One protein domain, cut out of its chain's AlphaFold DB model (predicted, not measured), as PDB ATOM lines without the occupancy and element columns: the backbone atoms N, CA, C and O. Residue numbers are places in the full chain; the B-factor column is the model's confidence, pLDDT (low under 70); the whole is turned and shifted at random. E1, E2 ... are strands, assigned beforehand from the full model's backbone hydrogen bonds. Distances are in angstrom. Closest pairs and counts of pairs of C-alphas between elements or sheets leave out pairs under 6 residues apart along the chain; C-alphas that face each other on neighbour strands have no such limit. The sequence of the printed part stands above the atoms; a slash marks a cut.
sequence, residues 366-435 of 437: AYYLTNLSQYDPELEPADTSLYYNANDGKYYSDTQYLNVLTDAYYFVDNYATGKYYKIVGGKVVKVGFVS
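AT A GLANCE: This is residues 366 to 435 of the 437 residues of an uncharacterized protein of Pedobacter africanus (UniProt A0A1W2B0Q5). A three-stranded sheet, E4, E5 and E6, forms one side of an elongated body, with the small hairpin of E2 and E3 at one end and the loop around Glu 378 at the other. The unnamed stretch 366 to 382 goes out to that loop and returns on the E4 side of the sheet into E1, which runs on towards the small hairpin. The printed part has 70 residues, no named helix and six named strands, E1 to E6 in chain order; the larger sheet has the order E4, E5, E6, all antiparallel. The class is all strand, though 28 of the 70 residues are in named elements. The whole is compact, with a radius of gyration of the C-alphas of 12.1 A and spans of 35 by 21 by 19 A.

IN THESE COORDINATES: E4 is residues 408 to 411. E5, residues 418 to 424, is 19.7 A long, from C-alpha 418 at (44.956, -45.102, 48.879). E6, residues 427 to 434, is 20.0 A long and ends with C-alpha 434 at (45.535, -45.348, 43.336); it bends by 54 degrees at residue 430. E1 is residues 383 to 385, beginning with C-alpha 383 at (41.620, -28.909, 50.121). E2 is residues 387 to 389, and E3 is residues 394 to 396.

HOW THE PARTS SIT: E4, E5 and E6 form a meander, each strand the antiparallel neighbour of the one before, with E4 and E6 as edge strands. E4 and E5 are a hairpin at 154 degrees; N 410 and O 421 are 2.8 A apart, within hydrogen-bond range. E5 and E6 are a hairpin at 151 degrees, with N 420 and O 432 within hydrogen-bond range at 2.9 A. The closest C-alphas of E3 and E6 are those of Lys 394 and Lys 427, 5.4 A apart. E2 and E3 are an antiparallel hairpin at 146 degrees, with N 387 and O 396 within hydrogen-bond range at 2.9 A. E1 runs on into E2 at 37 degrees across a break of 1 residue. E1 pairs with no named strand, but its residues 383 to 384 pair antiparallel with residues 366 to 367. E1 is apart from E4, E5 and E6.

THE WHOLE: The two C-alphas farthest apart are those of Glu 378 and Asn 391, at 38.1 A. The printed part has no cut. The link from E3 to E4, 11 residues, is long. The mean pLDDT of the printed part is 70.2, and 30 residues are under 70: 366 to 383, 411 to 418, 427 and 433 to 435.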
ATOM      1  N   ALA A 366      38.390 -33.109  51.383       62.44
ATOM      2  CA  ALA A 366      38.501 -33.605  50.026       62.44
ATOM      3  C   ALA A 366      39.706 -32.992  49.326       62.44
ATOM      4  O   ALA A 366      39.902 -31.783  49.416       62.44
ATOM      5  N   TYR A 367      40.389 -33.783  48.507       66.25
ATOM      6  CA  TYR A 367      41.317 -33.282  47.499       66.25
ATOM      7  C   TYR A 367      40.642 -33.383  46.131       66.25
ATOM      8  O   TYR A 367      40.337 -34.493  45.701       66.25
ATOM      9  N   TYR A 368      40.349 -32.247  45.488       63.62
ATOM     10  CA  TYR A 368      39.565 -32.198  44.248       63.62
ATOM     11  C   TYR A 368      40.448 -32.369  43.009       63.62
ATOM     12  O   TYR A 368      41.359 -31.577  42.776       63.62
ATOM     13  N   LEU A 369      40.103 -33.328  42.149       62.09
ATOM     14  CA  LEU A 369      40.574 -33.357  40.765       62.09
ATOM     15  C   LEU A 369      39.400 -33.553  39.807       62.09
ATOM     16  O   LEU A 369      38.555 -34.429  40.017       62.09
ATOM     17  N   THR A 370      39.385 -32.776  38.717       59.75
ATOM     18  CA  THR A 370      38.463 -33.016  37.592       59.75
ATOM     19  C   THR A 370      38.843 -34.280  36.817       59.75
ATOM     20  O   THR A 370      37.974 -34.938  36.247       59.75
ATOM     21  N   ASN A 371      40.133 -34.642  36.808       61.22
ATOM     22  CA  ASN A 371      40.658 -35.822  36.131       61.22
ATOM     23  C   ASN A 371      41.894 -36.379  36.862       61.22
ATOM     24  O   ASN A 371      42.815 -35.629  37.179       61.22
ATOM     25  N   LEU A 372      41.939 -37.701  37.067       63.38
ATOM     26  CA  LEU A 372      43.080 -38.408  37.663       63.38
ATOM     27  C   LEU A 372      44.387 -38.209  36.877       63.38
ATOM     28  O   LEU A 372      45.458 -38.194  37.472       63.38
ATOM     29  N   SER A 373      44.316 -38.013  35.555       61.47
ATOM     30  CA  SER A 373      45.500 -37.809  34.707       61.47
ATOM     31  C   SER A 373      46.128 -36.417  34.830       61.47
ATOM     32  O   SER A 373      47.165 -36.169  34.227       61.47
ATOM     33  N   GLN A 374      45.473 -35.482  35.524       60.62
ATOM     34  CA  GLN A 374      45.979 -34.124  35.760       60.62
ATOM     35  C   GLN A 374      46.744 -34.011  37.082       60.62
ATOM     36  O   GLN A 374      47.064 -32.910  37.518       60.62
ATOM     37  N   TYR A 375      47.004 -35.143  37.729       57.94
ATOM     38  CA  TYR A 375      47.743 -35.186  38.970       57.94
ATOM     39  C   TYR A 375      49.227 -34.907  38.776       57.94
ATOM     40  O   TYR A 375      49.882 -35.534  37.943       57.94
ATOM     41  N   ASP A 376      49.740 -34.028  39.628       60.34
ATOM     42  CA  ASP A 376      51.157 -33.790  39.826       60.34
ATOM     43  C   ASP A 376      51.469 -33.976  41.326       60.34
ATOM     44  O   ASP A 376      50.927 -33.228  42.145       60.34
ATOM     45  N   PRO A 377      52.293 -34.966  41.720       56.34
ATOM     46  CA  PRO A 377      52.660 -35.199  43.117       56.34
ATOM     47  C   PRO A 377      53.435 -34.048  43.760       56.34
ATOM     48  O   PRO A 377      53.526 -34.003  44.986       56.34
ATOM     49  N   GLU A 378      53.980 -33.127  42.965       58.97
ATOM     50  CA  GLU A 378      54.688 -31.945  43.459       58.97
ATOM     51  C   GLU A 378      53.747 -30.761  43.745       58.97
ATOM     52  O   GLU A 378      54.165 -29.778  44.362       58.97
ATOM     53  N   LEU A 379      52.471 -30.846  43.346       58.41
ATOM     54  CA  LEU A 379      51.456 -29.817  43.572       58.41
ATOM     55  C   LEU A 379      50.382 -30.343  44.528       58.41
ATOM     56  O   LEU A 379      49.581 -31.202  44.166       58.41
ATOM     57  N   GLU A 380      50.333 -29.808  45.754       56.22
ATOM     58  CA  GLU A 380      49.272 -30.155  46.705       56.22
ATOM     59  C   GLU A 380      47.895 -29.764  46.124       56.22
ATOM     60  O   GLU A 380      47.667 -28.586  45.821       56.22
ATOM     61  N   PRO A 381      46.966 -30.720  45.930       60.22
ATOM     62  CA  PRO A 381      45.621 -30.398  45.472       60.22
ATOM     63  C   PRO A 381      44.903 -29.536  46.513       60.22
ATOM     64  O   PRO A 381      45.040 -29.762  47.714       60.22
ATOM     65  N   ALA A 382      44.113 -28.563  46.050       62.44
ATOM     66  CA  ALA A 382      43.347 -27.690  46.935       62.44
ATOM     67  C   ALA A 382      42.409 -28.516  47.830       62.44
ATOM     68  O   ALA A 382      41.627 -29.338  47.334       62.44
ATOM     69  N   ASP A 383      42.485 -28.282  49.139       67.06
ATOM     70  CA  ASP A 383      41.620 -28.909  50.121       67.06
ATOM     71  C   ASP A 383      40.238 -28.242  50.119       67.06
ATOM     72  O   ASP A 383      40.073 -27.032  49.966       67.06
ATOM     73  N   THR A 384      39.191 -29.051  50.236       72.75
ATOM     74  CA  THR A 384      37.816 -28.562  50.368       72.75
ATOM     75  C   THR A 384      37.139 -29.286  51.517       72.75
ATOM     76  O   THR A 384      37.093 -30.517  51.545       72.75
ATOM     77  N   SER A 385      36.599 -28.525  52.471       75.44
ATOM     78  CA  SER A 385      35.789 -29.078  53.557       75.44
ATOM     79  C   SER A 385      34.575 -29.812  52.994       75.44
ATOM     80  O   SER A 385      33.866 -29.285  52.135       75.44
ATOM     81  N   LEU A 386      34.320 -31.018  53.499       76.31
ATOM     82  CA  LEU A 386      33.190 -31.842  53.080       76.31
ATOM     83  C   LEU A 386      32.090 -31.858  54.133       76.31
ATOM     84  O   LEU A 386      32.326 -32.146  55.307       76.31
ATOM     85  N   TYR A 387      30.860 -31.651  53.675       79.88
ATOM     86  CA  TYR A 387      29.664 -31.762  54.496       79.88
ATOM     87  C   TYR A 387      28.690 -32.747  53.859       79.88
ATOM     88  O   TYR A 387      28.347 -32.626  52.686       79.88
ATOM     89  N   TYR A 388      28.244 -33.733  54.634       81.06
ATOM     90  CA  TYR A 388      27.252 -34.713  54.202       81.06
ATOM     91  C   TYR A 388      25.875 -34.353  54.749       81.06
ATOM     92  O   TYR A 388      25.694 -34.257  55.964       81.06
ATOM     93  N   ASN A 389      24.893 -34.204  53.862       81.31
ATOM     94  CA  ASN A 389      23.507 -34.017  54.256       81.31
ATOM     95  C   ASN A 389      22.785 -35.371  54.292       81.31
ATOM     96  O   ASN A 389      22.415 -35.938  53.263       81.31
ATOM     97  N   ALA A 390      22.527 -35.869  55.500       78.19
ATOM     98  CA  ALA A 390      21.823 -37.135  55.697       78.19
ATOM     99  C   ALA A 390      20.382 -37.136  55.143       78.19
ATOM    100  O   ALA A 390      19.836 -38.208  54.896       78.19
ATOM    101  N   ASN A 391      19.767 -35.964  54.929       79.31
ATOM    102  CA  ASN A 391      18.385 -35.869  54.449       79.31
ATOM    103  C   ASN A 391      18.242 -36.125  52.942       79.31
ATOM    104  O   ASN A 391      17.197 -36.601  52.507       79.31
ATOM    105  N   ASP A 392      19.252 -35.785  52.137       81.06
ATOM    106  CA  ASP A 392      19.212 -35.938  50.674       81.06
ATOM    107  C   ASP A 392      20.283 -36.892  50.120       81.06
ATOM    108  O   ASP A 392      20.271 -37.207  48.925       81.06
ATOM    109  N   GLY A 393      21.186 -37.369  50.979       73.56
ATOM    110  CA  GLY A 393      22.238 -38.303  50.610       73.56
ATOM    111  C   GLY A 393      23.343 -37.672  49.757       73.56
ATOM    112  O   GLY A 393      23.939 -38.385  48.949       73.56
ATOM    113  N   LYS A 394      23.590 -36.358  49.868       80.25
ATOM    114  CA  LYS A 394      24.583 -35.643  49.049       80.25
ATOM    115  C   LYS A 394      25.707 -34.997  49.856       80.25
ATOM    116  O   LYS A 394      25.553 -34.660  51.031       80.25
ATOM    117  N   TYR A 395      26.828 -34.785  49.171       79.00
ATOM    118  CA  TYR A 395      27.972 -34.015  49.648       79.00
ATOM    119  C   TYR A 395      27.945 -32.568  49.160       79.00
ATOM    120  O   TYR A 395      27.567 -32.278  48.020       79.00
ATOM    121  N   TYR A 396      28.423 -31.683  50.028       83.44
ATOM    122  CA  TYR A 396      28.459 -30.242  49.847       83.44
ATOM    123  C   TYR A 396      29.819 -29.687  50.267       83.44
ATOM    124  O   TYR A 396      30.452 -30.215  51.182       83.44
ATOM    125  N   SER A 397      30.243 -28.603  49.617       83.19
ATOM    126  CA  SER A 397      31.469 -27.872  49.973       83.19
ATOM    127  C   SER A 397      31.250 -26.812  51.061       83.19
ATOM    128  O   SER A 397      32.181 -26.104  51.436       83.19
ATOM    129  N   ASP A 398      30.018 -26.659  51.552       82.69
ATOM    130  CA  ASP A 398      29.655 -25.700  52.595       82.69
ATOM    131  C   ASP A 398      28.727 -26.310  53.656       82.69
ATOM    132  O   ASP A 398      27.938 -27.216  53.381       82.69
ATOM    133  N   THR A 399      28.803 -25.772  54.876       84.00
ATOM    134  CA  THR A 399      27.999 -26.196  56.038       84.00
ATOM    135  C   THR A 399      26.505 -25.911  55.900       84.00
ATOM    136  O   THR A 399      25.717 -26.441  56.684       84.00
ATOM    137  N   GLN A 400      26.104 -25.040  54.970       87.44
ATOM    138  CA  GLN A 400      24.715 -24.634  54.745       87.44
ATOM    139  C   GLN A 400      24.011 -25.525  53.710       87.44
ATOM    140  O   GLN A 400      22.807 -25.374  53.508       87.44
ATOM    141  N   TYR A 401      24.739 -26.464  53.096       85.06
ATOM    142  CA  TYR A 401      24.265 -27.380  52.063       85.06
ATOM    143  C   TYR A 401      23.695 -26.673  50.821       85.06
ATOM    144  O   TYR A 401      22.681 -27.097  50.262       85.06
ATOM    145  N   LEU A 402      24.327 -25.581  50.379       84.75
ATOM    146  CA  LEU A 402      23.879 -24.822  49.200       84.75
ATOM    147  C   LEU A 402      24.656 -25.174  47.926       84.75
ATOM    148  O   LEU A 402      24.096 -25.156  46.831       84.75
ATOM    149  N   ASN A 403      25.930 -25.529  48.059       82.38
ATOM    150  CA  ASN A 403      26.833 -25.814  46.954       82.38
ATOM    151  C   ASN A 403      27.065 -27.322  46.867       82.38
ATOM    152  O   ASN A 403      27.981 -27.873  47.485       82.38
ATOM    153  N   VAL A 404      26.178 -27.995  46.122       82.69
ATOM    154  CA  VAL A 404      26.333 -29.421  45.813       82.69
ATOM    155  C   VAL A 404      27.669 -29.607  45.121       82.69
ATOM    156  O   VAL A 404      27.990 -28.929  44.145       82.69
ATOM    157  N   LEU A 405      28.423 -30.564  45.625       75.25
ATOM    158  CA  LEU A 405      29.729 -30.884  45.110       75.25
ATOM    159  C   LEU A 405      29.617 -31.429  43.673       75.25
ATOM    160  O   LEU A 405      28.905 -32.406  43.421       75.25
ATOM    161  N   THR A 406      30.275 -30.769  42.722       74.38
ATOM    162  CA  THR A 406      30.282 -31.175  41.309       74.38
ATOM    163  C   THR A 406      31.134 -32.424  41.087       74.38
ATOM    164  O   THR A 406      31.841 -32.869  41.988       74.38
ATOM    165  N   ASP A 407      31.069 -32.991  39.882       75.75
ATOM    166  CA  ASP A 407      31.791 -34.211  39.522       75.75
ATOM    167  C   ASP A 407      33.293 -34.108  39.847       75.75
ATOM    168  O   ASP A 407      33.959 -33.155  39.422       75.75
ATOM    169  N   ALA A 408      33.810 -35.068  40.623       70.38
ATOM    170  CA  ALA A 408      35.219 -35.122  41.018       70.38
ATOM    171  C   ALA A 408      35.668 -36.456  41.616       70.38
ATOM    172  O   ALA A 408      34.868 -37.346  41.907       70.38
ATOM    173  N   TYR A 409      36.977 -36.549  41.842       72.38
ATOM    174  CA  TYR A 409      37.642 -37.608  42.592       72.38
ATOM    175  C   TYR A 409      38.101 -37.088  43.963       72.38
ATOM    176  O   TYR A 409      38.507 -35.936  44.059       72.38
ATOM    177  N   TYR A 410      38.020 -37.929  44.998       72.56
ATOM    178  CA  TYR A 410      38.222 -37.584  46.413       72.56
ATOM    179  C   TYR A 410      39.115 -38.606  47.103       72.56
ATOM    180  O   TYR A 410      38.859 -39.796  46.973       72.56
ATOM    181  N   PHE A 411      40.082 -38.168  47.904       69.44
ATOM    182  CA  PHE A 411      41.001 -39.042  48.646       69.44
ATOM    183  C   PHE A 411      40.825 -38.861  50.154       69.44
ATOM    184  O   PHE A 411      40.607 -37.740  50.603       69.44
ATOM    185  N   VAL A 412      40.908 -39.955  50.921       60.81
ATOM    186  CA  VAL A 412      40.628 -39.945  52.375       60.81
ATOM    187  C   VAL A 412      41.887 -39.851  53.231       60.81
ATOM    188  O   VAL A 412      41.875 -39.126  54.219       60.81
ATOM    189  N   ASP A 413      42.969 -40.524  52.836       59.66
ATOM    190  CA  ASP A 413      44.166 -40.650  53.681       59.66
ATOM    191  C   ASP A 413      45.427 -40.099  53.004       59.66
ATOM    192  O   ASP A 413      46.049 -39.159  53.492       59.66
ATOM    193  N   ASN A 414      45.816 -40.681  51.867       56.69
ATOM    194  CA  ASN A 414      47.007 -40.305  51.110       56.69
ATOM    195  C   ASN A 414      46.715 -40.438  49.611       56.69
ATOM    196  O   ASN A 414      46.167 -41.445  49.164       56.69
ATOM    197  N   TYR A 415      47.085 -39.414  48.846       55.88
ATOM    198  CA  TYR A 415      46.901 -39.378  47.402       55.88
ATOM    199  C   TYR A 415      47.802 -40.397  46.671       55.88
ATOM    200  O   TYR A 415      47.372 -41.025  45.707       55.88
ATOM    201  N   ALA A 416      49.045 -40.593  47.134       53.25
ATOM    202  CA  ALA A 416      50.045 -41.428  46.455       53.25
ATOM    203  C   ALA A 416      49.753 -42.937  46.550       53.25
ATOM    204  O   ALA A 416      50.187 -43.717  45.704       53.25
ATOM    205  N   THR A 417      49.025 -43.350  47.589       55.38
ATOM    206  CA  THR A 417      48.603 -44.734  47.827       55.38
ATOM    207  C   THR A 417      47.323 -44.702  48.651       55.38
ATOM    208  O   THR A 417      47.367 -44.310  49.821       55.38
ATOM    209  N   GLY A 418      46.186 -45.110  48.092       64.19
ATOM    210  CA  GLY A 418      44.956 -45.102  48.879       64.19
ATOM    211  C   GLY A 418      43.660 -45.195  48.093       64.19
ATOM    212  O   GLY A 418      43.635 -45.156  46.861       64.19
ATOM    213  N   LYS A 419      42.563 -45.321  48.847       72.56
ATOM    214  CA  LYS A 419      41.204 -45.326  48.307       72.56
ATOM    215  C   LYS A 419      40.839 -43.929  47.812       72.56
ATOM    216  O   LYS A 419      41.029 -42.948  48.536       72.56
ATOM    217  N   TYR A 420      40.245 -43.862  46.626       75.38
ATOM    218  CA  TYR A 420      39.586 -42.659  46.139       75.38
ATOM    219  C   TYR A 420      38.093 -42.896  45.926       75.38
ATOM    220  O   TYR A 420      37.654 -44.013  45.666       75.38
ATOM    221  N   TYR A 421      37.304 -41.834  45.985       76.69
ATOM    222  CA  TYR A 421      35.867 -41.846  45.757       76.69
ATOM    223  C   TYR A 421      35.580 -40.971  44.547       76.69
ATOM    224  O   TYR A 421      36.063 -39.848  44.471       76.69
ATOM    225  N   LYS A 422      34.800 -41.466  43.592       77.69
ATOM    226  CA  LYS A 422      34.267 -40.650  42.501       77.69
ATOM    227  C   LYS A 422      32.907 -40.130  42.929       77.69
ATOM    228  O   LYS A 422      32.011 -40.934  43.194       77.69
ATOM    229  N   ILE A 423      32.749 -38.816  42.973       75.06
ATOM    230  CA  ILE A 423      31.475 -38.150  43.222       75.06
ATOM    231  C   ILE A 423      30.954 -37.603  41.897       75.06
ATOM    232  O   ILE A 423      31.713 -37.025  41.128       75.06
ATOM    233  N   VAL A 424      29.670 -37.816  41.621       73.44
ATOM    234  CA  VAL A 424      28.951 -37.257  40.471       73.44
ATOM    235  C   VAL A 424      27.647 -36.659  40.980       73.44
ATOM    236  O   VAL A 424      26.878 -37.334  41.668       73.44
ATOM    237  N   GLY A 425      27.412 -35.375  40.697       72.44
ATOM    238  CA  GLY A 425      26.232 -34.647  41.186       72.44
ATOM    239  C   GLY A 425      26.016 -34.739  42.707       72.44
ATOM    240  O   GLY A 425      24.882 -34.913  43.165       72.44
ATOM    241  N   GLY A 426      27.100 -34.683  43.486       70.56
ATOM    242  CA  GLY A 426      27.077 -34.770  44.947       70.56
ATOM    243  C   GLY A 426      26.894 -36.176  45.521       70.56
ATOM    244  O   GLY A 426      26.749 -36.295  46.732       70.56
ATOM    245  N   LYS A 427      26.898 -37.240  44.707       69.06
ATOM    246  CA  LYS A 427      26.795 -38.634  45.174       69.06
ATOM    247  C   LYS A 427      28.058 -39.420  44.870       69.06
ATOM    248  O   LYS A 427      28.565 -39.331  43.757       69.06
ATOM    249  N   VAL A 428      28.519 -40.246  45.810       70.38
ATOM    250  CA  VAL A 428      29.539 -41.261  45.504       70.38
ATOM    251  C   VAL A 428      28.938 -42.240  44.504       70.38
ATOM    252  O   VAL A 428      27.847 -42.752  44.728       70.38
ATOM    253  N   VAL A 429      29.645 -42.474  43.402       70.25
ATOM    254  CA  VAL A 429      29.246 -43.411  42.338       70.25
ATOM    255  C   VAL A 429      30.275 -44.517  42.101       70.25
ATOM    256  O   VAL A 429      29.944 -45.529  41.493       70.25
ATOM    257  N   LYS A 430      31.514 -44.340  42.579       71.75
ATOM    258  CA  LYS A 430      32.595 -45.337  42.525       71.75
ATOM    259  C   LYS A 430      33.533 -45.136  43.711       71.75
ATOM    260  O   LYS A 430      33.741 -44.003  44.143       71.75
ATOM    261  N   VAL A 431      34.143 -46.218  44.178       74.38
ATOM    262  CA  VAL A 431      35.316 -46.183  45.065       74.38
ATOM    263  C   VAL A 431      36.446 -46.928  44.382       74.38
ATOM    264  O   VAL A 431      36.280 -48.113  44.162       74.38
ATOM    265  N   GLY A 432      37.551 -46.274  44.040       70.75
ATOM    266  CA  GLY A 432      38.720 -46.915  43.433       70.75
ATOM    267  C   GLY A 432      39.951 -46.871  44.336       70.75
ATOM    268  O   GLY A 432      39.864 -46.487  45.505       70.75
ATOM    269  N   PHE A 433      41.102 -47.256  43.788       68.31
ATOM    270  CA  PHE A 433      42.396 -47.213  44.465       68.31
ATOM    271  C   PHE A 433      43.458 -46.640  43.533       68.31
ATOM    272  O   PHE A 433      43.481 -46.981  42.351       68.31
ATOM    273  N   VAL A 434      44.328 -45.776  44.053       63.94
ATOM    274  CA  VAL A 434      45.535 -45.348  43.336       63.94
ATOM    275  C   VAL A 434      46.688 -46.241  43.768       63.94
ATOM    276  O   VAL A 434      47.076 -46.245  44.939       63.94
ATOM    277  N   SER A 435      47.228 -47.007  42.824       53.03
ATOM    278  CA  SER A 435      48.553 -47.609  42.949       53.03
ATOM    279  C   SER A 435      49.593 -46.598  42.476       53.03
ATOM    280  O   SER A 435      49.423 -46.004  41.410       53.03
TER     281      SER A 435